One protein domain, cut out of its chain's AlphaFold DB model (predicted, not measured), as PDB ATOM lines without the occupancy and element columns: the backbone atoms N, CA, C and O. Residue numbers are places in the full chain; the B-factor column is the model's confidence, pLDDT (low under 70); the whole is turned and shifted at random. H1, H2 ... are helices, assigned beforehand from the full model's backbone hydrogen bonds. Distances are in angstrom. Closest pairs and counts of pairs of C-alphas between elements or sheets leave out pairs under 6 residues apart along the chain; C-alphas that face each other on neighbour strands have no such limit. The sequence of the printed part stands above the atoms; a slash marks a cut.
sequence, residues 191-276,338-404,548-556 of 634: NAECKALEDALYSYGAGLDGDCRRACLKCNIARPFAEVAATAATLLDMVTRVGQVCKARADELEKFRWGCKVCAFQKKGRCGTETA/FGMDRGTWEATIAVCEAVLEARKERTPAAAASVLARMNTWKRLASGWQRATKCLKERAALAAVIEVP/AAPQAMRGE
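What this domain is: This is residues 191 to 276, 338 to 404 and 548 to 556 of the 634 residues of the protein "Hypothetical protein" of Mantoniella antarctica (UniProt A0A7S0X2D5). One long helix, H3, is the core: H5 lies beside it running the opposite way, and H7 crosses it steeply and runs on to an end, residues 396 to 404, that sticks out. H1, H2 and H6 gather round the first part of H3, and past its other end the small H4 sits in a loose loop. The 162 printed residues hold seven named helices, H1 to H7 in order, and no named strand, an all-helix class. The whole is only just compact, close to loose, with a radius of gyration of the C-alphas of 18.0 A and spans of 59 by 40 by 24 A.

Where its parts are: H3, residues 225 to 255, begins at C-alpha 225 (-29.804, -63.010, -39.094) and measures 44.2 A from first to last C-alpha. H7, residues 374 to 401, measures 40.7 A and ends at C-alpha 401 (-24.123, -26.712, -19.853). H5 is residues 342 to 358, H1 191 to 204, H2 213 to 218, H4 261 to 265 and H6 365 to 371.

How they stand to each other: The hub, H3, touches five helices. H5 touches it at a shallow tilt of 28 degrees, opposite ways, the closest C-alphas being Val 242 and Thr 348, 5.6 A. H7 touches it with residues 380 to 385 alone, at a steep tilt of 65 degrees; the C-alphas of Gly 243 and Trp 384 are closest, 6.1 A. H1 and H2 touch it too, closest at C-alphas Leu 197 and Ala 232, 6.5 A, and Cys 216 and Val 228, 6.1 A. H6 and H3 only just touch, with 3 pairs of C-alphas within 8 A, the closest Thr 231 and Ala 367, 6.6 A. H4 touches no helix. Every O i to N i+4 pair is within hydrogen-bond range in H1, H2, H3, H4, H5 and H7; H6 has 2 of 3.

The domain as a whole: The C-alphas of Pro 224 and Phe 265 are farthest apart, 59.6 A. The gaps across the two cuts are 12.9 A from C-alpha 276 to 338 and 39.3 A from 404 to 548. Of the links printed whole, none is long. Low-confidence stretches include residues 256 to 276 and 548 to 556.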
ATOM      1  N   ASN A 191     -44.856 -55.147 -41.447       86.50
ATOM      2  CA  ASN A 191     -44.584 -53.725 -41.170       86.50
ATOM      3  C   ASN A 191     -44.007 -53.520 -39.758       86.50
ATOM      4  O   ASN A 191     -43.162 -52.650 -39.565       86.50
ATOM      5  N   ALA A 192     -44.468 -54.318 -38.788       88.00
ATOM      6  CA  ALA A 192     -43.987 -54.285 -37.411       88.00
ATOM      7  C   ALA A 192     -42.514 -54.708 -37.291       88.00
ATOM      8  O   ALA A 192     -41.783 -54.095 -36.526       88.00
ATOM      9  N   GLU A 193     -42.060 -55.685 -38.082       91.62
ATOM     10  CA  GLU A 193     -40.660 -56.134 -38.098       91.62
ATOM     11  C   GLU A 193     -39.749 -55.046 -38.676       91.62
ATOM     12  O   GLU A 193     -38.757 -54.677 -38.056       91.62
ATOM     13  N   CYS A 194     -40.128 -54.451 -39.816       89.19
ATOM     14  CA  CYS A 194     -39.378 -53.328 -40.392       89.19
ATOM     15  C   CYS A 194     -39.352 -52.116 -39.452       89.19
ATOM     16  O   CYS A 194     -38.337 -51.435 -39.362       89.19
ATOM     17  N   LYS A 195     -40.454 -51.848 -38.738       88.94
ATOM     18  CA  LYS A 195     -40.508 -50.776 -37.737       88.94
ATOM     19  C   LYS A 195     -39.605 -51.068 -36.536       88.94
ATOM     20  O   LYS A 195     -38.855 -50.193 -36.137       88.94
ATOM     21  N   ALA A 196     -39.640 -52.281 -35.990       89.25
ATOM     22  CA  ALA A 196     -38.770 -52.666 -34.879       89.25
ATOM     23  C   ALA A 196     -37.285 -52.555 -35.261       89.25
ATOM     24  O   ALA A 196     -36.465 -52.124 -34.453       89.25
ATOM     25  N   LEU A 197     -36.948 -52.906 -36.506       90.25
ATOM     26  CA  LEU A 197     -35.600 -52.748 -37.039       90.25
ATOM     27  C   LEU A 197     -35.209 -51.274 -37.199       90.25
ATOM     28  O   LEU A 197     -34.100 -50.899 -36.837       90.25
ATOM     29  N   GLU A 198     -36.124 -50.433 -37.686       87.94
ATOM     30  CA  GLU A 198     -35.951 -48.976 -37.760       87.94
ATOM     31  C   GLU A 198     -35.691 -48.358 -36.382       87.94
ATOM     32  O   GLU A 198     -34.700 -47.655 -36.189       87.94
ATOM     33  N   ASP A 199     -36.551 -48.660 -35.409       84.62
ATOM     34  CA  ASP A 199     -36.447 -48.149 -34.042       84.62
ATOM     35  C   ASP A 199     -35.128 -48.605 -33.391       84.62
ATOM     36  O   ASP A 199     -34.465 -47.832 -32.691       84.62
ATOM     37  N   ALA A 200     -34.692 -49.839 -33.671       82.94
ATOM     38  CA  ALA A 200     -33.401 -50.352 -33.228       82.94
ATOM     39  C   ALA A 200     -32.221 -49.631 -33.903       82.94
ATOM     40  O   ALA A 200     -31.242 -49.321 -33.223       82.94
ATOM     41  N   LEU A 201     -32.305 -49.318 -35.200       83.75
ATOM     42  CA  LEU A 201     -31.280 -48.536 -35.900       83.75
ATOM     43  C   LEU A 201     -31.162 -47.122 -35.326       83.75
ATOM     44  O   LEU A 201     -30.047 -46.655 -35.106       83.75
ATOM     45  N   TYR A 202     -32.276 -46.460 -35.009       77.88
ATOM     46  CA  TYR A 202     -32.238 -45.143 -34.364       77.88
ATOM     47  C   TYR A 202     -31.702 -45.199 -32.928       77.88
ATOM     48  O   TYR A 202     -30.959 -44.311 -32.514       77.88
ATOM     49  N   SER A 203     -32.054 -46.238 -32.168       75.31
ATOM     50  CA  SER A 203     -31.679 -46.353 -30.751       75.31
ATOM     51  C   SER A 203     -30.218 -46.752 -30.557       75.31
ATOM     52  O   SER A 203     -29.519 -46.213 -29.699       75.31
ATOM     53  N   TYR A 204     -29.746 -47.719 -31.343       71.06
ATOM     54  CA  TYR A 204     -28.413 -48.298 -31.183       71.06
ATOM     55  C   TYR A 204     -27.396 -47.747 -32.184       71.06
ATOM     56  O   TYR A 204     -26.199 -47.965 -31.990       71.06
ATOM     57  N   GLY A 205     -27.861 -47.001 -33.192       64.94
ATOM     58  CA  GLY A 205     -27.065 -46.570 -34.332       64.94
ATOM     59  C   GLY A 205     -26.722 -47.729 -35.270       64.94
ATOM     60  O   GLY A 205     -26.876 -48.910 -34.939       64.94
ATOM     61  N   ALA A 206     -26.171 -47.379 -36.429       59.50
ATOM     62  CA  ALA A 206     -25.120 -48.211 -36.999       59.50
ATOM     63  C   ALA A 206     -23.976 -48.229 -35.967       59.50
ATOM     64  O   ALA A 206     -23.690 -47.188 -35.373       59.50
ATOM     65  N   GLY A 207     -23.391 -49.389 -35.663       46.69
ATOM     66  CA  GLY A 207     -22.271 -49.480 -34.720       46.69
ATOM     67  C   GLY A 207     -21.112 -48.544 -35.098       46.69
ATOM     68  O   GLY A 207     -21.123 -47.931 -36.162       46.69
ATOM     69  N   LEU A 208     -20.088 -48.448 -34.243       38.50
ATOM     70  CA  LEU A 208     -18.874 -47.656 -34.530       38.50
ATOM     71  C   LEU A 208     -18.251 -48.012 -35.897       38.50
ATOM     72  O   LEU A 208     -17.734 -47.133 -36.581       38.50
ATOM     73  N   ASP A 209     -18.424 -49.261 -36.332       45.25
ATOM     74  CA  ASP A 209     -17.922 -49.796 -37.604       45.25
ATOM     75  C   ASP A 209     -18.934 -49.679 -38.761       45.25
ATOM     76  O   ASP A 209     -18.795 -50.316 -39.802       45.25
ATOM     77  N   GLY A 210     -20.014 -48.912 -38.571       57.66
ATOM     78  CA  GLY A 210     -21.125 -48.840 -39.519       57.66
ATOM     79  C   GLY A 210     -22.039 -50.069 -39.492       57.66
ATOM     80  O   GLY A 210     -22.979 -50.169 -40.272       57.66
ATOM     81  N   ASP A 211     -21.814 -50.995 -38.563       64.38
ATOM     82  CA  ASP A 211     -22.473 -52.293 -38.544       64.38
ATOM     83  C   ASP A 211     -23.884 -52.243 -37.929       64.38
ATOM     84  O   ASP A 211     -24.066 -51.915 -36.752       64.38
ATOM     85  N   CYS A 212     -24.913 -52.665 -38.674       75.12
ATOM     86  CA  CYS A 212     -26.292 -52.777 -38.165       75.12
ATOM     87  C   CYS A 212     -26.465 -53.901 -37.125       75.12
ATOM     88  O   CYS A 212     -27.565 -54.126 -36.615       75.12
ATOM     89  N   ARG A 213     -25.397 -54.638 -36.811       77.38
ATOM     90  CA  ARG A 213     -25.405 -55.868 -36.017       77.38
ATOM     91  C   ARG A 213     -26.045 -55.704 -34.643       77.38
ATOM     92  O   ARG A 213     -26.869 -56.528 -34.252       77.38
ATOM     93  N   ARG A 214     -25.703 -54.638 -33.912       78.94
ATOM     94  CA  ARG A 214     -26.279 -54.378 -32.582       78.94
ATOM     95  C   ARG A 214     -27.788 -54.139 -32.672       78.94
ATOM     96  O   ARG A 214     -28.529 -54.697 -31.868       78.94
ATOM     97  N   ALA A 215     -28.234 -53.378 -33.672       81.50
ATOM     98  CA  ALA A 215     -29.652 -53.150 -33.930       81.50
ATOM     99  C   ALA A 215     -30.374 -54.457 -34.309       81.50
ATOM    100  O   ALA A 215     -31.417 -54.762 -33.735       81.50
ATOM    101  N   CYS A 216     -29.774 -55.275 -35.180       85.06
ATOM    102  CA  CYS A 216     -30.321 -56.567 -35.614       85.06
ATOM    103  C   CYS A 216     -30.469 -57.571 -34.459       85.06
ATOM    104  O   CYS A 216     -31.437 -58.323 -34.407       85.06
ATOM    105  N   LEU A 217     -29.527 -57.590 -33.512       85.75
ATOM    106  CA  LEU A 217     -29.615 -58.454 -32.330       85.75
ATOM    107  C   LEU A 217     -30.664 -57.957 -31.326       85.75
ATOM    108  O   LEU A 217     -31.256 -58.757 -30.606       85.75
ATOM    109  N   LYS A 218     -30.900 -56.642 -31.260       84.44
ATOM    110  CA  LYS A 218     -31.832 -56.034 -30.300       84.44
ATOM    111  C   LYS A 218     -33.280 -55.997 -30.775       84.44
ATOM    112  O   LYS A 218     -34.166 -55.975 -29.928       84.44
ATOM    113  N   CYS A 219     -33.539 -56.020 -32.082       83.75
ATOM    114  CA  CYS A 219     -34.905 -55.990 -32.611       83.75
ATOM    115  C   CYS A 219     -35.679 -57.309 -32.417       83.75
ATOM    116  O   CYS A 219     -36.883 -57.324 -32.661       83.75
ATOM    117  N   ASN A 220     -35.018 -58.391 -31.973       86.75
ATOM    118  CA  ASN A 220     -35.615 -59.699 -31.653       86.75
ATOM    119  C   ASN A 220     -36.598 -60.213 -32.728       86.75
ATOM    120  O   ASN A 220     -37.706 -60.658 -32.429       86.75
ATOM    121  N   ILE A 221     -36.212 -60.097 -34.001       90.06
ATOM    122  CA  ILE A 221     -37.024 -60.556 -35.132       90.06
ATOM    123  C   ILE A 221     -36.747 -62.047 -35.338       90.06
ATOM    124  O   ILE A 221     -35.595 -62.446 -35.487       90.06
ATOM    125  N   ALA A 222     -37.803 -62.864 -35.389       89.38
ATOM    126  CA  ALA A 222     -37.734 -64.313 -35.597       89.38
ATOM    127  C   ALA A 222     -37.432 -64.686 -37.066       89.38
ATOM    128  O   ALA A 222     -38.163 -65.446 -37.693       89.38
ATOM    129  N   ARG A 223     -36.374 -64.102 -37.641       90.00
ATOM    130  CA  ARG A 223     -35.900 -64.345 -39.012       90.00
ATOM    131  C   ARG A 223     -34.408 -64.666 -39.012       90.00
ATOM    132  O   ARG A 223     -33.711 -64.289 -38.065       90.00
ATOM    133  N   PRO A 224     -33.887 -65.323 -40.065       92.50
ATOM    134  CA  PRO A 224     -32.456 -65.542 -40.203       92.50
ATOM    135  C   PRO A 224     -31.686 -64.224 -40.094       92.50
ATOM    136  O   PRO A 224     -32.054 -63.224 -40.713       92.50
ATOM    137  N   PHE A 225     -30.590 -64.223 -39.335       90.62
ATOM    138  CA  PHE A 225     -29.804 -63.010 -39.094       90.62
ATOM    139  C   PHE A 225     -29.333 -62.346 -40.396       90.62
ATOM    140  O   PHE A 225     -29.336 -61.124 -40.483       90.62
ATOM    141  N   ALA A 226     -28.995 -63.134 -41.424       89.94
ATOM    142  CA  ALA A 226     -28.603 -62.623 -42.736       89.94
ATOM    143  C   ALA A 226     -29.711 -61.783 -43.402       89.94
ATOM    144  O   ALA A 226     -29.433 -60.704 -43.923       89.94
ATOM    145  N   GLU A 227     -30.976 -62.216 -43.319       92.94
ATOM    146  CA  GLU A 227     -32.113 -61.447 -43.843       92.94
ATOM    147  C   GLU A 227     -32.317 -60.143 -43.068       92.94
ATOM    148  O   GLU A 227     -32.580 -59.092 -43.660       92.94
ATOM    149  N   VAL A 228     -32.200 -60.213 -41.738       92.81
ATOM    150  CA  VAL A 228     -32.350 -59.046 -40.862       92.81
ATOM    151  C   VAL A 228     -31.234 -58.041 -41.131       92.81
ATOM    152  O   VAL A 228     -31.520 -56.860 -41.306       92.81
ATOM    153  N   ALA A 229     -29.988 -58.501 -41.252       90.94
ATOM    154  CA  ALA A 229     -28.828 -57.668 -41.548       90.94
ATOM    155  C   ALA A 229     -28.935 -56.996 -42.924       90.94
ATOM    156  O   ALA A 229     -28.738 -55.784 -43.027       90.94
ATOM    157  N   ALA A 230     -29.319 -57.743 -43.963       91.75
ATOM    158  CA  ALA A 230     -29.520 -57.186 -45.297       91.75
ATOM    159  C   ALA A 230     -30.623 -56.116 -45.309       91.75
ATOM    160  O   ALA A 230     -30.422 -55.015 -45.826       91.75
ATOM    161  N   THR A 231     -31.758 -56.402 -44.666       94.31
ATOM    162  CA  THR A 231     -32.876 -55.453 -44.554       94.31
ATOM    163  C   THR A 231     -32.485 -54.215 -43.746       94.31
ATOM    164  O   THR A 231     -32.817 -53.098 -44.137       94.31
ATOM    165  N   ALA A 232     -31.733 -54.390 -42.656       92.75
ATOM    166  CA  ALA A 232     -31.247 -53.292 -41.825       92.75
ATOM    167  C   ALA A 232     -30.312 -52.377 -42.609       92.75
ATOM    168  O   ALA A 232     -30.405 -51.160 -42.508       92.75
ATOM    169  N   ALA A 233     -29.423 -52.958 -43.411       91.12
ATOM    170  CA  ALA A 233     -28.504 -52.199 -44.236       91.12
ATOM    171  C   ALA A 233     -29.248 -51.403 -45.321       91.12
ATOM    172  O   ALA A 233     -28.898 -50.252 -45.576       91.12
ATOM    173  N   THR A 234     -30.278 -51.986 -45.947       93.94
ATOM    174  CA  THR A 234     -31.136 -51.279 -46.918       93.94
ATOM    175  C   THR A 234     -31.877 -50.123 -46.262       93.94
ATOM    176  O   THR A 234     -31.867 -49.008 -46.777       93.94
ATOM    177  N   LEU A 235     -32.457 -50.364 -45.089       92.56
ATOM    178  CA  LEU A 235     -33.158 -49.346 -44.318       92.56
ATOM    179  C   LEU A 235     -32.223 -48.213 -43.869       92.56
ATOM    180  O   LEU A 235     -32.595 -47.047 -43.937       92.56
ATOM    181  N   LEU A 236     -30.996 -48.536 -43.466       90.94
ATOM    182  CA  LEU A 236     -29.980 -47.559 -43.083       90.94
ATOM    183  C   LEU A 236     -29.550 -46.666 -44.258       90.94
ATOM    184  O   LEU A 236     -29.393 -45.459 -44.086       90.94
ATOM    185  N   ASP A 237     -29.403 -47.233 -45.456       91.81
ATOM    186  CA  ASP A 237     -29.105 -46.480 -46.682       91.81
ATOM    187  C   ASP A 237     -30.264 -45.534 -47.042       91.81
ATOM    188  O   ASP A 237     -30.041 -44.352 -47.306       91.81
ATOM    189  N   MET A 238     -31.516 -46.006 -46.924       93.50
ATOM    190  CA  MET A 238     -32.697 -45.146 -47.063       93.50
ATOM    191  C   MET A 238     -32.675 -43.996 -46.053       93.50
ATOM    192  O   MET A 238     -32.769 -42.842 -46.457       93.50
ATOM    193  N   VAL A 239     -32.512 -44.281 -44.756       90.06
ATOM    194  CA  VAL A 239     -32.458 -43.258 -43.693       90.06
ATOM    195  C   VAL A 239     -31.373 -42.222 -43.991       90.06
ATOM    196  O   VAL A 239     -31.614 -41.021 -43.879       90.06
ATOM    197  N   THR A 240     -30.192 -42.678 -44.406       88.88
ATOM    198  CA  THR A 240     -29.039 -41.816 -44.683       88.88
ATOM    199  C   THR A 240     -29.318 -40.879 -45.853       88.88
ATOM    200  O   THR A 240     -29.162 -39.665 -45.722       88.88
ATOM    201  N   ARG A 241     -29.776 -41.413 -46.989       92.69
ATOM    202  CA  ARG A 241     -30.011 -40.605 -48.190       92.69
ATOM    203  C   ARG A 241     -31.255 -39.724 -48.079       92.69
ATOM    204  O   ARG A 241     -31.219 -38.577 -48.513       92.69
ATOM    205  N   VAL A 242     -32.326 -40.202 -47.438       90.81
ATOM    206  CA  VAL A 242     -33.486 -39.356 -47.096       90.81
ATOM    207  C   VAL A 242     -33.034 -38.199 -46.211       90.81
ATOM    208  O   VAL A 242     -33.430 -37.055 -46.435       90.81
ATOM    209  N   GLY A 243     -32.143 -38.467 -45.256       88.06
ATOM    210  CA  GLY A 243     -31.559 -37.423 -44.432       88.06
ATOM    211  C   GLY A 243     -30.716 -36.415 -45.206       88.06
ATOM    212  O   GLY A 243     -30.767 -35.231 -44.892       88.06
ATOM    213  N   GLN A 244     -29.993 -36.839 -46.245       90.12
ATOM    214  CA  GLN A 244     -29.254 -35.930 -47.131       90.12
ATOM    215  C   GLN A 244     -30.192 -35.020 -47.929       90.12
ATOM    216  O   GLN A 244     -29.952 -33.817 -47.977       90.12
ATOM    217  N   VAL A 245     -31.276 -35.565 -48.492       91.38
ATOM    218  CA  VAL A 245     -32.298 -34.780 -49.209       91.38
ATOM    219  C   VAL A 245     -32.920 -33.739 -48.282       91.38
ATOM    220  O   VAL A 245     -32.948 -32.550 -48.596       91.38
ATOM    221  N   CYS A 246     -33.361 -34.168 -47.099       87.06
ATOM    222  CA  CYS A 246     -33.995 -33.265 -46.146       87.06
ATOM    223  C   CYS A 246     -33.002 -32.231 -45.581       87.06
ATOM    224  O   CYS A 246     -33.380 -31.086 -45.334       87.06
ATOM    225  N   LYS A 247     -31.723 -32.598 -45.406       86.06
ATOM    226  CA  LYS A 247     -30.664 -31.666 -44.994       86.06
ATOM    227  C   LYS A 247     -30.380 -30.626 -46.068       86.06
ATOM    228  O   LYS A 247     -30.363 -29.446 -45.745       86.06
ATOM    229  N   ALA A 248     -30.205 -31.041 -47.321       86.69
ATOM    230  CA  ALA A 248     -29.973 -30.122 -48.432       86.69
ATOM    231  C   ALA A 248     -31.094 -29.079 -48.514       86.69
ATOM    232  O   ALA A 248     -30.823 -27.884 -48.626       86.69
ATOM    233  N   ARG A 249     -32.346 -29.517 -48.329       83.50
ATOM    234  CA  ARG A 249     -33.487 -28.607 -48.254       83.50
ATOM    235  C   ARG A 249     -33.417 -27.655 -47.062       83.50
ATOM    236  O   ARG A 249     -33.659 -26.460 -47.214       83.50
ATOM    237  N   ALA A 250     -33.097 -28.167 -45.876       80.81
ATOM    238  CA  ALA A 250     -32.942 -27.335 -44.689       80.81
ATOM    239  C   ALA A 250     -31.841 -26.273 -44.880       80.81
ATOM    240  O   ALA A 250     -32.053 -25.114 -44.529       80.81
ATOM    241  N   ASP A 251     -30.717 -26.642 -45.495       83.56
ATOM    242  CA  ASP A 251     -29.596 -25.746 -45.783       83.56
ATOM    243  C   ASP A 251     -29.979 -24.680 -46.830       83.56
ATOM    244  O   ASP A 251     -29.599 -23.516 -46.704       83.56
ATOM    245  N   GLU A 252     -30.772 -25.032 -47.848       82.06
ATOM    246  CA  GLU A 252     -31.358 -24.061 -48.784       82.06
ATOM    247  C   GLU A 252     -32.260 -23.056 -48.066       82.06
ATOM    248  O   GLU A 252     -32.095 -21.846 -48.224       82.06
ATOM    249  N   LEU A 253     -33.190 -23.540 -47.238       76.94
ATOM    250  CA  LEU A 253     -34.092 -22.681 -46.471       76.94
ATOM    251  C   LEU A 253     -33.324 -21.766 -45.504       76.94
ATOM    252  O   LEU A 253     -33.719 -20.617 -45.298       76.94
ATOM    253  N   GLU A 254     -32.208 -22.237 -44.939       77.12
ATOM    254  CA  GLU A 254     -31.329 -21.414 -44.110       77.12
ATOM    255  C   GLU A 254     -30.591 -20.334 -44.921       77.12
ATOM    256  O   GLU A 254     -30.459 -19.214 -44.424       77.12
ATOM    257  N   LYS A 255     -30.196 -20.596 -46.176       76.44
ATOM    258  CA  LYS A 255     -29.607 -19.582 -47.080       76.44
ATOM    259  C   LYS A 255     -30.603 -18.495 -47.472       76.44
ATOM    260  O   LYS A 255     -30.238 -17.325 -47.563       76.44
ATOM    261  N   PHE A 256     -31.873 -18.854 -47.650       65.56
ATOM    262  CA  PHE A 256     -32.950 -17.900 -47.928       65.56
ATOM    263  C   PHE A 256     -33.515 -17.236 -46.659       65.56
ATOM    264  O   PHE A 256     -34.598 -16.645 -46.707       65.56
ATOM    265  N   ARG A 257     -32.788 -17.254 -45.528       58.22
ATOM    266  CA  ARG A 257     -33.124 -16.457 -44.337       58.22
ATOM    267  C   ARG A 257     -32.995 -14.961 -44.610       58.22
ATOM    268  O   ARG A 257     -32.030 -14.302 -44.234       58.22
ATOM    269  N   TRP A 258     -34.042 -14.392 -45.180       50.38
ATOM    270  CA  TRP A 258     -34.288 -12.964 -45.124       50.38
ATOM    271  C   TRP A 258     -34.937 -12.675 -43.773       50.38
ATOM    272  O   TRP A 258     -36.008 -13.198 -43.464       50.38
ATOM    273  N   GLY A 259     -34.269 -11.885 -42.930       47.44
ATOM    274  CA  GLY A 259     -34.798 -11.472 -41.633       47.44
ATOM    275  C   GLY A 259     -36.136 -10.752 -41.800       47.44
ATOM    276  O   GLY A 259     -36.180  -9.562 -42.104       47.44
ATOM    277  N   CYS A 260     -37.247 -11.466 -41.619       46.28
ATOM    278  CA  CYS A 260     -38.566 -10.855 -41.676       46.28
ATOM    279  C   CYS A 260     -38.710  -9.862 -40.520       46.28
ATOM    280  O   CYS A 260     -38.684 -10.248 -39.346       46.28
ATOM    281  N   LYS A 261     -38.917  -8.580 -40.843       46.91
ATOM    282  CA  LYS A 261     -39.132  -7.516 -39.847       46.91
ATOM    283  C   LYS A 261     -40.337  -7.785 -38.937       46.91
ATOM    284  O   LYS A 261     -40.327  -7.345 -37.796       46.91
ATOM    285  N   VAL A 262     -41.337  -8.549 -39.388       45.69
ATOM    286  CA  VAL A 262     -42.504  -8.929 -38.566       45.69
ATOM    287  C   VAL A 262     -42.092  -9.847 -37.406       45.69
ATOM    288  O   VAL A 262     -42.548  -9.660 -36.280       45.69
ATOM    289  N   CYS A 263     -41.170 -10.781 -37.643       44.41
ATOM    290  CA  CYS A 263     -40.645 -11.671 -36.604       44.41
ATOM    291  C   CYS A 263     -39.622 -10.973 -35.703       44.41
ATOM    292  O   CYS A 263     -39.551 -11.274 -34.515       44.41
ATOM    293  N   ALA A 264     -38.893  -9.988 -36.236       43.03
ATOM    294  CA  ALA A 264     -38.070  -9.097 -35.422       43.03
ATOM    295  C   ALA A 264     -38.924  -8.221 -34.480       43.03
ATOM    296  O   ALA A 264     -38.533  -7.981 -33.341       43.03
ATOM    297  N   PHE A 265     -40.111  -7.782 -34.919       38.72
ATOM    298  CA  PHE A 265     -40.986  -6.898 -34.139       38.72
ATOM    299  C   PHE A 265     -41.827  -7.639 -33.085       38.72
ATOM    300  O   PHE A 265     -42.054  -7.114 -31.999       38.72
ATOM    301  N   GLN A 266     -42.272  -8.871 -33.357       39.38
ATOM    302  CA  GLN A 266     -43.111  -9.624 -32.411       39.38
ATOM    303  C   GLN A 266     -42.340 -10.294 -31.262       39.38
ATOM    304  O   GLN A 266     -42.977 -10.952 -30.441       39.38
ATOM    305  N   LYS A 267     -41.000 -10.199 -31.211       43.91
ATOM    306  CA  LYS A 267     -40.110 -10.957 -30.297       43.91
ATOM    307  C   LYS A 267     -40.320 -12.484 -30.289       43.91
ATOM    308  O   LYS A 267     -39.583 -13.204 -29.633       43.91
ATOM    309  N   LYS A 268     -41.275 -13.013 -31.057       42.34
ATOM    310  CA  LYS A 268     -41.442 -14.433 -31.349       42.34
ATOM    311  C   LYS A 268     -40.407 -14.788 -32.404       42.34
ATOM    312  O   LYS A 268     -40.577 -14.470 -33.580       42.34
ATOM    313  N   GLY A 269     -39.298 -15.366 -31.956       43.56
ATOM    314  CA  GLY A 269     -38.183 -15.737 -32.817       43.56
ATOM    315  C   GLY A 269     -38.588 -16.524 -34.075       43.56
ATOM    316  O   GLY A 269     -39.535 -17.302 -34.067       43.56
ATOM    317  N   ARG A 270     -37.785 -16.310 -35.129       42.84
ATOM    318  CA  ARG A 270     -37.592 -17.106 -36.362       42.84
ATOM    319  C   ARG A 270     -38.857 -17.451 -37.176       42.84
ATOM    320  O   ARG A 270     -39.501 -18.466 -36.944       42.84
ATOM    321  N   CYS A 271     -39.122 -16.702 -38.252       34.72
ATOM    322  CA  CYS A 271     -39.867 -17.239 -39.401       34.72
ATOM    323  C   CYS A 271     -38.942 -18.059 -40.304       34.72
ATOM    324  O   CYS A 271     -37.779 -17.698 -40.489       34.72
ATOM    325  N   GLY A 272     -39.478 -19.115 -40.912       37.38
ATOM    326  CA  GLY A 272     -38.787 -19.894 -41.945       37.38
ATOM    327  C   GLY A 272     -38.478 -21.337 -41.558       37.38
ATOM    328  O   GLY A 272     -37.960 -22.077 -42.381       37.38
ATOM    329  N   THR A 273     -38.810 -21.774 -40.340       41.59
ATOM    330  CA  THR A 273     -38.901 -23.214 -40.062       41.59
ATOM    331  C   THR A 273     -40.255 -23.724 -40.552       41.59
ATOM    332  O   THR A 273     -41.256 -23.022 -40.404       41.59
ATOM    333  N   GLU A 274     -40.298 -24.941 -41.102       42.56
ATOM    334  CA  GLU A 274     -41.489 -25.631 -41.654       42.56
ATOM    335  C   GLU A 274     -42.702 -25.700 -40.691       42.56
ATOM    336  O   GLU A 274     -43.801 -26.092 -41.071       42.56
ATOM    337  N   THR A 275     -42.527 -25.272 -39.438       39.97
ATOM    338  CA  THR A 275     -43.531 -25.200 -38.370       39.97
ATOM    339  C   THR A 275     -44.127 -23.804 -38.118       39.97
ATOM    340  O   THR A 275     -44.964 -23.660 -37.226       39.97
ATOM    341  N   ALA A 276     -43.727 -22.755 -38.850       33.00
ATOM    342  CA  ALA A 276     -44.273 -21.409 -38.648       33.00
ATOM    343  C   ALA A 276     -45.744 -21.301 -39.105       33.00
ATOM    344  O   ALA A 276     -46.143 -21.850 -40.131       33.00
ATOM    345  N   PHE A 338     -46.959 -34.211 -43.935       65.06
ATOM    346  CA  PHE A 338     -47.409 -32.889 -43.502       65.06
ATOM    347  C   PHE A 338     -46.211 -31.985 -43.174       65.06
ATOM    348  O   PHE A 338     -45.373 -32.350 -42.349       65.06
ATOM    349  N   GLY A 339     -46.156 -30.804 -43.793       71.75
ATOM    350  CA  GLY A 339     -45.083 -29.826 -43.582       71.75
ATOM    351  C   GLY A 339     -43.827 -30.042 -44.431       71.75
ATOM    352  O   GLY A 339     -42.898 -29.259 -44.291       71.75
ATOM    353  N   MET A 340     -43.799 -31.051 -45.307       80.94
ATOM    354  CA  MET A 340     -42.735 -31.244 -46.295       80.94
ATOM    355  C   MET A 340     -43.184 -30.700 -47.654       80.94
ATOM    356  O   MET A 340     -44.309 -30.962 -48.088       80.94
ATOM    357  N   ASP A 341     -42.319 -29.941 -48.327       84.25
ATOM    358  CA  ASP A 341     -42.617 -29.468 -49.676       84.25
ATOM    359  C   ASP A 341     -42.629 -30.620 -50.695       84.25
ATOM    360  O   ASP A 341     -41.993 -31.663 -50.510       84.25
ATOM    361  N   ARG A 342     -43.377 -30.430 -51.785       86.31
ATOM    362  CA  ARG A 342     -43.568 -31.462 -52.807       86.31
ATOM    363  C   ARG A 342     -42.256 -31.876 -53.476       86.31
ATOM    364  O   ARG A 342     -42.072 -33.067 -53.701       86.31
ATOM    365  N   GLY A 343     -41.353 -30.934 -53.749       89.19
ATOM    366  CA  GLY A 343     -40.062 -31.227 -54.376       89.19
ATOM    367  C   GLY A 343     -39.187 -32.112 -53.489       89.19
ATOM    368  O   GLY A 343     -38.663 -33.128 -53.940       89.19
ATOM    369  N   THR A 344     -39.110 -31.798 -52.196       89.62
ATOM    370  CA  THR A 344     -38.416 -32.617 -51.190       89.62
ATOM    371  C   THR A 344     -39.051 -33.999 -51.049       89.62
ATOM    372  O   THR A 344     -38.342 -34.997 -50.891       89.62
ATOM    373  N   TRP A 345     -40.379 -34.095 -51.148       93.38
ATOM    374  CA  TRP A 345     -41.070 -35.381 -51.118       93.38
ATOM    375  C   TRP A 345     -40.805 -36.234 -52.366       93.38
ATOM    376  O   TRP A 345     -40.524 -37.425 -52.243       93.38
ATOM    377  N   GLU A 346     -40.826 -35.642 -53.559       93.50
ATOM    378  CA  GLU A 346     -40.487 -36.332 -54.810       93.50
ATOM    379  C   GLU A 346     -39.015 -36.781 -54.819       93.50
ATOM    380  O   GLU A 346     -38.722 -37.923 -55.175       93.50
ATOM    381  N   ALA A 347     -38.093 -35.956 -54.313       93.06
ATOM    382  CA  ALA A 347     -36.693 -36.339 -54.125       93.06
ATOM    383  C   ALA A 347     -36.525 -37.481 -53.102       93.06
ATOM    384  O   ALA A 347     -35.710 -38.382 -53.298       93.06
ATOM    385  N   THR A 348     -37.327 -37.483 -52.032       93.88
ATOM    386  CA  THR A 348     -37.367 -38.574 -51.044       93.88
ATOM    387  C   THR A 348     -37.819 -39.886 -51.687       93.88
ATOM    388  O   THR A 348     -37.194 -40.921 -51.458       93.88
ATOM    389  N   ILE A 349     -38.877 -39.850 -52.507       95.50
ATOM    390  CA  ILE A 349     -39.357 -41.014 -53.266       95.50
ATOM    391  C   ILE A 349     -38.247 -41.540 -54.180       95.50
ATOM    392  O   ILE A 349     -37.887 -42.711 -54.078       95.50
ATOM    393  N   ALA A 350     -37.654 -40.666 -54.999       95.75
ATOM    394  CA  ALA A 350     -36.607 -41.038 -55.950       95.75
ATOM    395  C   ALA A 350     -35.405 -41.703 -55.259       95.75
ATOM    396  O   ALA A 350     -34.857 -42.693 -55.743       95.75
ATOM    397  N   VAL A 351     -35.016 -41.200 -54.086       96.38
ATOM    398  CA  VAL A 351     -33.952 -41.795 -53.275       96.38
ATOM    399  C   VAL A 351     -34.335 -43.174 -52.740       96.38
ATOM    400  O   VAL A 351     -33.522 -44.097 -52.810       96.38
ATOM    401  N   CYS A 352     -35.545 -43.339 -52.204       96.00
ATOM    402  CA  CYS A 352     -36.010 -44.630 -51.696       96.00
ATOM    403  C   CYS A 352     -36.086 -45.685 -52.811       96.00
ATOM    404  O   CYS A 352     -35.652 -46.819 -52.605       96.00
ATOM    405  N   GLU A 353     -36.582 -45.309 -53.990       97.00
ATOM    406  CA  GLU A 353     -36.618 -46.172 -55.174       97.00
ATOM    407  C   GLU A 353     -35.207 -46.549 -55.635       97.00
ATOM    408  O   GLU A 353     -34.922 -47.732 -55.837       97.00
ATOM    409  N   ALA A 354     -34.287 -45.582 -55.701       97.00
ATOM    410  CA  ALA A 354     -32.895 -45.834 -56.065       97.00
ATOM    411  C   ALA A 354     -32.191 -46.786 -55.082       97.00
ATOM    412  O   ALA A 354     -31.414 -47.644 -55.502       97.00
ATOM    413  N   VAL A 355     -32.462 -46.671 -53.776       96.25
ATOM    414  CA  VAL A 355     -31.909 -47.587 -52.764       96.25
ATOM    415  C   VAL A 355     -32.481 -48.995 -52.915       96.25
ATOM    416  O   VAL A 355     -31.730 -49.966 -52.799       96.25
ATOM    417  N   LEU A 356     -33.785 -49.127 -53.179       96.44
ATOM    418  CA  LEU A 356     -34.410 -50.433 -53.397       96.44
ATOM    419  C   LEU A 356     -33.855 -51.125 -54.633       96.44
ATOM    420  O   LEU A 356     -33.537 -52.307 -54.551       96.44
ATOM    421  N   GLU A 357     -33.694 -50.401 -55.740       96.25
ATOM    422  CA  GLU A 357     -33.146 -50.987 -56.962       96.25
ATOM    423  C   GLU A 357     -31.668 -51.361 -56.778       96.25
ATOM    424  O   GLU A 357     -31.276 -52.485 -57.089       96.25
ATOM    425  N   ALA A 358     -30.863 -50.498 -56.147       95.00
ATOM    426  CA  ALA A 358     -29.451 -50.780 -55.868       95.00
ATOM    427  C   ALA A 358     -29.234 -51.979 -54.926       95.00
ATOM    428  O   ALA A 358     -28.169 -52.597 -54.932       95.00
ATOM    429  N   ARG A 359     -30.223 -52.309 -54.085       93.75
ATOM    430  CA  ARG A 359     -30.135 -53.395 -53.092       93.75
ATOM    431  C   ARG A 359     -31.103 -54.540 -53.354       93.75
ATOM    432  O   ARG A 359     -31.287 -55.384 -52.474       93.75
ATOM    433  N   LYS A 360     -31.690 -54.598 -54.546       92.75
ATOM    434  CA  LYS A 360     -32.712 -55.573 -54.938       92.75
ATOM    435  C   LYS A 360     -32.257 -57.019 -54.792       92.75
ATOM    436  O   LYS A 360     -33.011 -57.844 -54.299       92.75
ATOM    437  N   GLU A 361     -31.008 -57.302 -55.156       92.69
ATOM    438  CA  GLU A 361     -30.427 -58.649 -55.085       92.69
ATOM    439  C   GLU A 361     -30.058 -59.070 -53.658       92.69
ATOM    440  O   GLU A 361     -30.032 -60.255 -53.339       92.69
ATOM    441  N   ARG A 362     -29.770 -58.100 -52.781       92.56
ATOM    442  CA  ARG A 362     -29.330 -58.354 -51.399       92.56
ATOM    443  C   ARG A 362     -30.489 -58.355 -50.409       92.56
ATOM    444  O   ARG A 362     -30.415 -59.009 -49.377       92.56
ATOM    445  N   THR A 363     -31.544 -57.597 -50.693       93.06
ATOM    446  CA  THR A 363     -32.701 -57.450 -49.807       93.06
ATOM    447  C   THR A 363     -33.682 -58.594 -50.057       93.06
ATOM    448  O   THR A 363     -34.085 -58.791 -51.202       93.06
ATOM    449  N   PRO A 364     -34.146 -59.315 -49.020       94.38
ATOM    450  CA  PRO A 364     -35.172 -60.338 -49.197       94.38
ATOM    451  C   PRO A 364     -36.399 -59.758 -49.914       94.38
ATOM    452  O   PRO A 364     -36.917 -58.723 -49.493       94.38
ATOM    453  N   ALA A 365     -36.902 -60.418 -50.962       91.81
ATOM    454  CA  ALA A 365     -38.005 -59.892 -51.781       91.81
ATOM    455  C   ALA A 365     -39.252 -59.531 -50.946       91.81
ATOM    456  O   ALA A 365     -39.904 -58.508 -51.169       91.81
ATOM    457  N   ALA A 366     -39.538 -60.332 -49.915       90.19
ATOM    458  CA  ALA A 366     -40.601 -60.052 -48.959       90.19
ATOM    459  C   ALA A 366     -40.354 -58.747 -48.173       90.19
ATOM    460  O   ALA A 366     -41.281 -57.953 -48.022       90.19
ATOM    461  N   ALA A 367     -39.121 -58.487 -47.729       92.50
ATOM    462  CA  ALA A 367     -38.744 -57.242 -47.055       92.50
ATOM    463  C   ALA A 367     -38.790 -56.044 -48.010       92.50
ATOM    464  O   ALA A 367     -39.344 -55.003 -47.662       92.50
ATOM    465  N   ALA A 368     -38.288 -56.210 -49.238       93.25
ATOM    466  CA  ALA A 368     -38.310 -55.176 -50.269       93.25
ATOM    467  C   ALA A 368     -39.743 -54.688 -50.544       93.25
ATOM    468  O   ALA A 368     -39.982 -53.486 -50.593       93.25
ATOM    469  N   SER A 369     -40.722 -55.600 -50.601       92.44
ATOM    470  CA  SER A 369     -42.137 -55.240 -50.782       92.44
ATOM    471  C   SER A 369     -42.718 -54.393 -49.638       92.44
ATOM    472  O   SER A 369     -43.627 -53.592 -49.849       92.44
ATOM    473  N   VAL A 370     -42.204 -54.557 -48.416       93.19
ATOM    474  CA  VAL A 370     -42.610 -53.773 -47.242       93.19
ATOM    475  C   VAL A 370     -41.906 -52.420 -47.227       93.19
ATOM    476  O   VAL A 370     -42.535 -51.395 -46.951       93.19
ATOM    477  N   LEU A 371     -40.617 -52.407 -47.560       94.12
ATOM    478  CA  LEU A 371     -39.819 -51.192 -47.669       94.12
ATOM    479  C   LEU A 371     -40.277 -50.296 -48.825       94.12
ATOM    480  O   LEU A 371     -40.180 -49.084 -48.696       94.12
ATOM    481  N   ALA A 372     -40.840 -50.857 -49.899       94.06
ATOM    482  CA  ALA A 372     -41.408 -50.122 -51.034       94.06
ATOM    483  C   ALA A 372     -42.747 -49.425 -50.733       94.06
ATOM    484  O   ALA A 372     -43.298 -48.724 -51.579       94.06
ATOM    485  N   ARG A 373     -43.323 -49.622 -49.542       92.25
ATOM    486  CA  ARG A 373     -44.603 -49.001 -49.189       92.25
ATOM    487  C   ARG A 373     -44.409 -47.520 -48.900       92.25
ATOM    488  O   ARG A 373     -43.605 -47.151 -48.047       92.25
ATOM    489  N   MET A 374     -45.278 -46.694 -49.476       90.88
ATOM    490  CA  MET A 374     -45.285 -45.242 -49.275       90.88
ATOM    491  C   MET A 374     -45.332 -44.834 -47.789       90.88
ATOM    492  O   MET A 374     -44.707 -43.859 -47.377       90.88
ATOM    493  N   ASN A 375     -46.024 -45.613 -46.950       88.00
ATOM    494  CA  ASN A 375     -46.081 -45.385 -45.502       88.00
ATOM    495  C   ASN A 375     -44.707 -45.495 -44.823       88.00
ATOM    496  O   ASN A 375     -44.439 -44.760 -43.873       88.00
ATOM    497  N   THR A 376     -43.837 -46.385 -45.307       89.00
ATOM    498  CA  THR A 376     -42.459 -46.514 -44.819       89.00
ATOM    499  C   THR A 376     -41.684 -45.242 -45.144       89.00
ATOM    500  O   THR A 376     -41.093 -44.641 -44.254       89.00
ATOM    501  N   TRP A 377     -41.774 -44.749 -46.379       93.31
ATOM    502  CA  TRP A 377     -41.060 -43.541 -46.808       93.31
ATOM    503  C   TRP A 377     -41.547 -42.284 -46.078       93.31
ATOM    504  O   TRP A 377     -40.734 -41.489 -45.612       93.31
ATOM    505  N   LYS A 378     -42.866 -42.142 -45.868       90.44
ATOM    506  CA  LYS A 378     -43.439 -41.051 -45.055       90.44
ATOM    507  C   LYS A 378     -42.920 -41.088 -43.614       90.44
ATOM    508  O   LYS A 378     -42.644 -40.047 -43.009       90.44
ATOM    509  N   ARG A 379     -42.780 -42.290 -43.045       88.69
ATOM    510  CA  ARG A 379     -42.235 -42.475 -41.696       88.69
ATOM    511  C   ARG A 379     -40.764 -42.079 -41.627       88.69
ATOM    512  O   ARG A 379     -40.422 -41.340 -40.710       88.69
ATOM    513  N   LEU A 380     -39.948 -42.480 -42.601       86.88
ATOM    514  CA  LEU A 380     -38.530 -42.113 -42.683       86.88
ATOM    515  C   LEU A 380     -38.334 -40.597 -42.808       86.88
ATOM    516  O   LEU A 380     -37.605 -40.006 -42.015       86.88
ATOM    517  N   ALA A 381     -39.059 -39.960 -43.730       86.12
ATOM    518  CA  ALA A 381     -39.024 -38.515 -43.944       86.12
ATOM    519  C   ALA A 381     -39.395 -37.727 -42.676       86.12
ATOM    520  O   ALA A 381     -38.648 -36.871 -42.204       86.12
ATOM    521  N   SER A 382     -40.530 -38.073 -42.058       82.81
ATOM    522  CA  SER A 382     -40.968 -37.418 -40.818       82.81
ATOM    523  C   SER A 382     -40.089 -37.773 -39.609       82.81
ATOM    524  O   SER A 382     -39.943 -36.973 -38.685       82.81
ATOM    525  N   GLY A 383     -39.505 -38.975 -39.595       78.56
ATOM    526  CA  GLY A 383     -38.557 -39.439 -38.585       78.56
ATOM    527  C   GLY A 383     -37.288 -38.603 -38.588       78.56
ATOM    528  O   GLY A 383     -36.858 -38.161 -37.525       78.56
ATOM    529  N   TRP A 384     -36.769 -38.289 -39.775       80.50
ATOM    530  CA  TRP A 384     -35.613 -37.418 -39.920       80.50
ATOM    531  C   TRP A 384     -35.877 -36.004 -39.387       80.50
ATOM    532  O   TRP A 384     -35.095 -35.504 -38.582       80.50
ATOM    533  N   GLN A 385     -37.011 -35.380 -39.732       72.25
ATOM    534  CA  GLN A 385     -37.365 -34.048 -39.211       72.25
ATOM    535  C   GLN A 385     -37.414 -34.028 -37.673       72.25
ATOM    536  O   GLN A 385     -36.893 -33.106 -37.037       72.25
ATOM    537  N   ARG A 386     -37.996 -35.069 -37.058       71.50
ATOM    538  CA  ARG A 386     -38.027 -35.220 -35.594       71.50
ATOM    539  C   ARG A 386     -36.627 -35.421 -35.012       71.50
ATOM    540  O   ARG A 386     -36.292 -34.764 -34.032       71.50
ATOM    541  N   ALA A 387     -35.809 -36.279 -35.619       67.56
ATOM    542  CA  ALA A 387     -34.446 -36.551 -35.167       67.56
ATOM    543  C   ALA A 387     -33.565 -35.294 -35.225       67.56
ATOM    544  O   ALA A 387     -32.897 -34.967 -34.247       67.56
ATOM    545  N   THR A 388     -33.627 -34.534 -36.320       67.38
ATOM    546  CA  THR A 388     -32.902 -33.266 -36.478       67.38
ATOM    547  C   THR A 388     -33.342 -32.233 -35.443       67.38
ATOM    548  O   THR A 388     -32.503 -31.518 -34.894       67.38
ATOM    549  N   LYS A 389     -34.640 -32.171 -35.119       67.56
ATOM    550  CA  LYS A 389     -35.138 -31.306 -34.042       67.56
ATOM    551  C   LYS A 389     -34.552 -31.709 -32.686       67.56
ATOM    552  O   LYS A 389     -33.990 -30.857 -32.004       67.56
ATOM    553  N   CYS A 390     -34.606 -32.995 -32.341       65.62
ATOM    554  CA  CYS A 390     -34.013 -33.507 -31.105       65.62
ATOM    555  C   CYS A 390     -32.504 -33.230 -31.034       65.62
ATOM    556  O   CYS A 390     -32.004 -32.856 -29.980       65.62
ATOM    557  N   LEU A 391     -31.765 -33.370 -32.141       66.56
ATOM    558  CA  LEU A 391     -30.334 -33.047 -32.187       66.56
ATOM    559  C   LEU A 391     -30.069 -31.555 -31.945       66.56
ATOM    560  O   LEU A 391     -29.153 -31.225 -31.198       66.56
ATOM    561  N   LYS A 392     -30.890 -30.656 -32.509       67.31
ATOM    562  CA  LYS A 392     -30.798 -29.209 -32.239       67.31
ATOM    563  C   LYS A 392     -31.074 -28.887 -30.767       67.31
ATOM    564  O   LYS A 392     -30.369 -28.068 -30.188       67.31
ATOM    565  N   GLU A 393     -32.058 -29.546 -30.154       66.38
ATOM    566  CA  GLU A 393     -32.370 -29.393 -28.725       66.38
ATOM    567  C   GLU A 393     -31.228 -29.919 -27.835       66.38
ATOM    568  O   GLU A 393     -30.826 -29.241 -26.891       66.38
ATOM    569  N   ARG A 394     -30.641 -31.075 -28.178       69.50
ATOM    570  CA  ARG A 394     -29.465 -31.636 -27.489       69.50
ATOM    571  C   ARG A 394     -28.252 -30.714 -27.582       69.50
ATOM    572  O   ARG A 394     -27.628 -30.445 -26.563       69.50
ATOM    573  N   ALA A 395     -27.939 -30.209 -28.777       70.50
ATOM    574  CA  ALA A 395     -26.824 -29.288 -28.989       70.50
ATOM    575  C   ALA A 395     -27.026 -27.964 -28.234       70.50
ATOM    576  O   ALA A 395     -26.096 -27.465 -27.609       70.50
ATOM    577  N   ALA A 396     -28.252 -27.427 -28.229       71.19
ATOM    578  CA  ALA A 396     -28.585 -26.235 -27.455       71.19
ATOM    579  C   ALA A 396     -28.416 -26.466 -25.946       71.19
ATOM    580  O   ALA A 396     -27.853 -25.617 -25.264       71.19
ATOM    581  N   LEU A 397     -28.850 -27.619 -25.424       69.81
ATOM    582  CA  LEU A 397     -28.657 -27.947 -24.012       69.81
ATOM    583  C   LEU A 397     -27.176 -28.146 -23.667       69.81
ATOM    584  O   LEU A 397     -26.722 -27.650 -22.642       69.81
ATOM    585  N   ALA A 398     -26.418 -28.834 -24.524       72.62
ATOM    586  CA  ALA A 398     -24.983 -29.023 -24.331       72.62
ATOM    587  C   ALA A 398     -24.246 -27.675 -24.266       72.62
ATOM    588  O   ALA A 398     -23.496 -27.451 -23.323       72.62
ATOM    589  N   ALA A 399     -24.548 -26.750 -25.183       75.56
ATOM    590  CA  ALA A 399     -23.974 -25.403 -25.190       75.56
ATOM    591  C   ALA A 399     -24.340 -24.576 -23.943       75.56
ATOM    592  O   ALA A 399     -23.569 -23.730 -23.509       75.56
ATOM    593  N   VAL A 400     -25.516 -24.805 -23.352       72.88
ATOM    594  CA  VAL A 400     -25.943 -24.140 -22.108       72.88
ATOM    595  C   VAL A 400     -25.256 -24.737 -20.862       72.88
ATOM    596  O   VAL A 400     -25.140 -24.063 -19.833       72.88
ATOM    597  N   ILE A 401     -24.821 -25.999 -20.935       71.94
ATOM    598  CA  ILE A 401     -24.123 -26.712 -19.853       71.94
ATOM    599  C   ILE A 401     -22.615 -26.468 -19.899       71.94
ATOM    600  O   ILE A 401     -21.999 -26.340 -18.843       71.94
ATOM    601  N   GLU A 402     -22.026 -26.377 -21.092       72.00
ATOM    602  CA  GLU A 402     -20.644 -25.937 -21.294       72.00
ATOM    603  C   GLU A 402     -20.540 -24.436 -21.010       72.00
ATOM    604  O   GLU A 402     -20.422 -23.602 -21.900       72.00
ATOM    605  N   VAL A 403     -20.630 -24.074 -19.730       54.31
ATOM    606  CA  VAL A 403     -20.282 -22.736 -19.267       54.31
ATOM    607  C   VAL A 403     -18.781 -22.570 -19.525       54.31
ATOM    608  O   VAL A 403     -18.001 -23.342 -18.958       54.31
ATOM    609  N   PRO A 404     -18.346 -21.618 -20.371       47.84
ATOM    610  CA  PRO A 404     -16.927 -21.360 -20.546       47.84
ATOM    611  C   PRO A 404     -16.347 -21.003 -19.180       47.84
ATOM    612  O   PRO A 404     -16.914 -20.179 -18.454       47.84
ATOM    613  N   ALA A 548     -19.691 -54.391 -43.966       32.44
ATOM    614  CA  ALA A 548     -19.474 -52.952 -43.809       32.44
ATOM    615  C   ALA A 548     -20.738 -52.198 -44.245       32.44
ATOM    616  O   ALA A 548     -21.195 -52.352 -45.382       32.44
ATOM    617  N   ALA A 549     -21.315 -51.388 -43.354       32.09
ATOM    618  CA  ALA A 549     -22.500 -50.578 -43.636       32.09
ATOM    619  C   ALA A 549     -22.244 -49.069 -43.406       32.09
ATOM    620  O   ALA A 549     -21.268 -48.691 -42.763       32.09
ATOM    621  N   PRO A 550     -23.058 -48.179 -44.006       31.98
ATOM    622  CA  PRO A 550     -22.799 -46.737 -44.001       31.98
ATOM    623  C   PRO A 550     -23.019 -46.094 -42.620       31.98
ATOM    624  O   PRO A 550     -23.983 -46.399 -41.927       31.98
ATOM    625  N   GLN A 551     -22.144 -45.168 -42.218       36.66
ATOM    626  CA  GLN A 551     -22.220 -44.490 -40.918       36.66
ATOM    627  C   GLN A 551     -23.462 -43.587 -40.805       36.66
ATOM    628  O   GLN A 551     -23.638 -42.645 -41.579       36.66
ATOM    629  N   ALA A 552     -24.300 -43.828 -39.792       38.19
ATOM    630  CA  ALA A 552     -25.355 -42.896 -39.399       38.19
ATOM    631  C   ALA A 552     -24.758 -41.719 -38.611       38.19
ATOM    632  O   ALA A 552     -24.048 -41.920 -37.625       38.19
ATOM    633  N   MET A 553     -25.089 -40.490 -39.013       40.50
ATOM    634  CA  MET A 553     -24.664 -39.262 -38.337       40.50
ATOM    635  C   MET A 553     -25.245 -39.175 -36.913       40.50
ATOM    636  O   MET A 553     -26.359 -38.691 -36.713       40.50
ATOM    637  N   ARG A 554     -24.467 -39.559 -35.896       43.94
ATOM    638  CA  ARG A 554     -24.509 -38.822 -34.626       43.94
ATOM    639  C   ARG A 554     -23.844 -37.482 -34.918       43.94
ATOM    640  O   ARG A 554     -22.665 -37.464 -35.248       43.94
ATOM    641  N   GLY A 555     -24.599 -36.383 -34.877       50.16
ATOM    642  CA  GLY A 555     -23.993 -35.048 -34.925       50.16
ATOM    643  C   GLY A 555     -22.925 -34.894 -33.834       50.16
ATOM    644  O   GLY A 555     -22.918 -35.676 -32.883       50.16
ATOM    645  N   GLU A 556     -22.035 -33.911 -33.974       51.78
ATOM    646  CA  GLU A 556     -21.002 -33.582 -32.980       51.78
ATOM    647  C   GLU A 556     -21.658 -33.277 -31.624       51.78
ATOM    648  O   GLU A 556     -22.140 -32.178 -31.364       51.78
TER     649      GLU A 556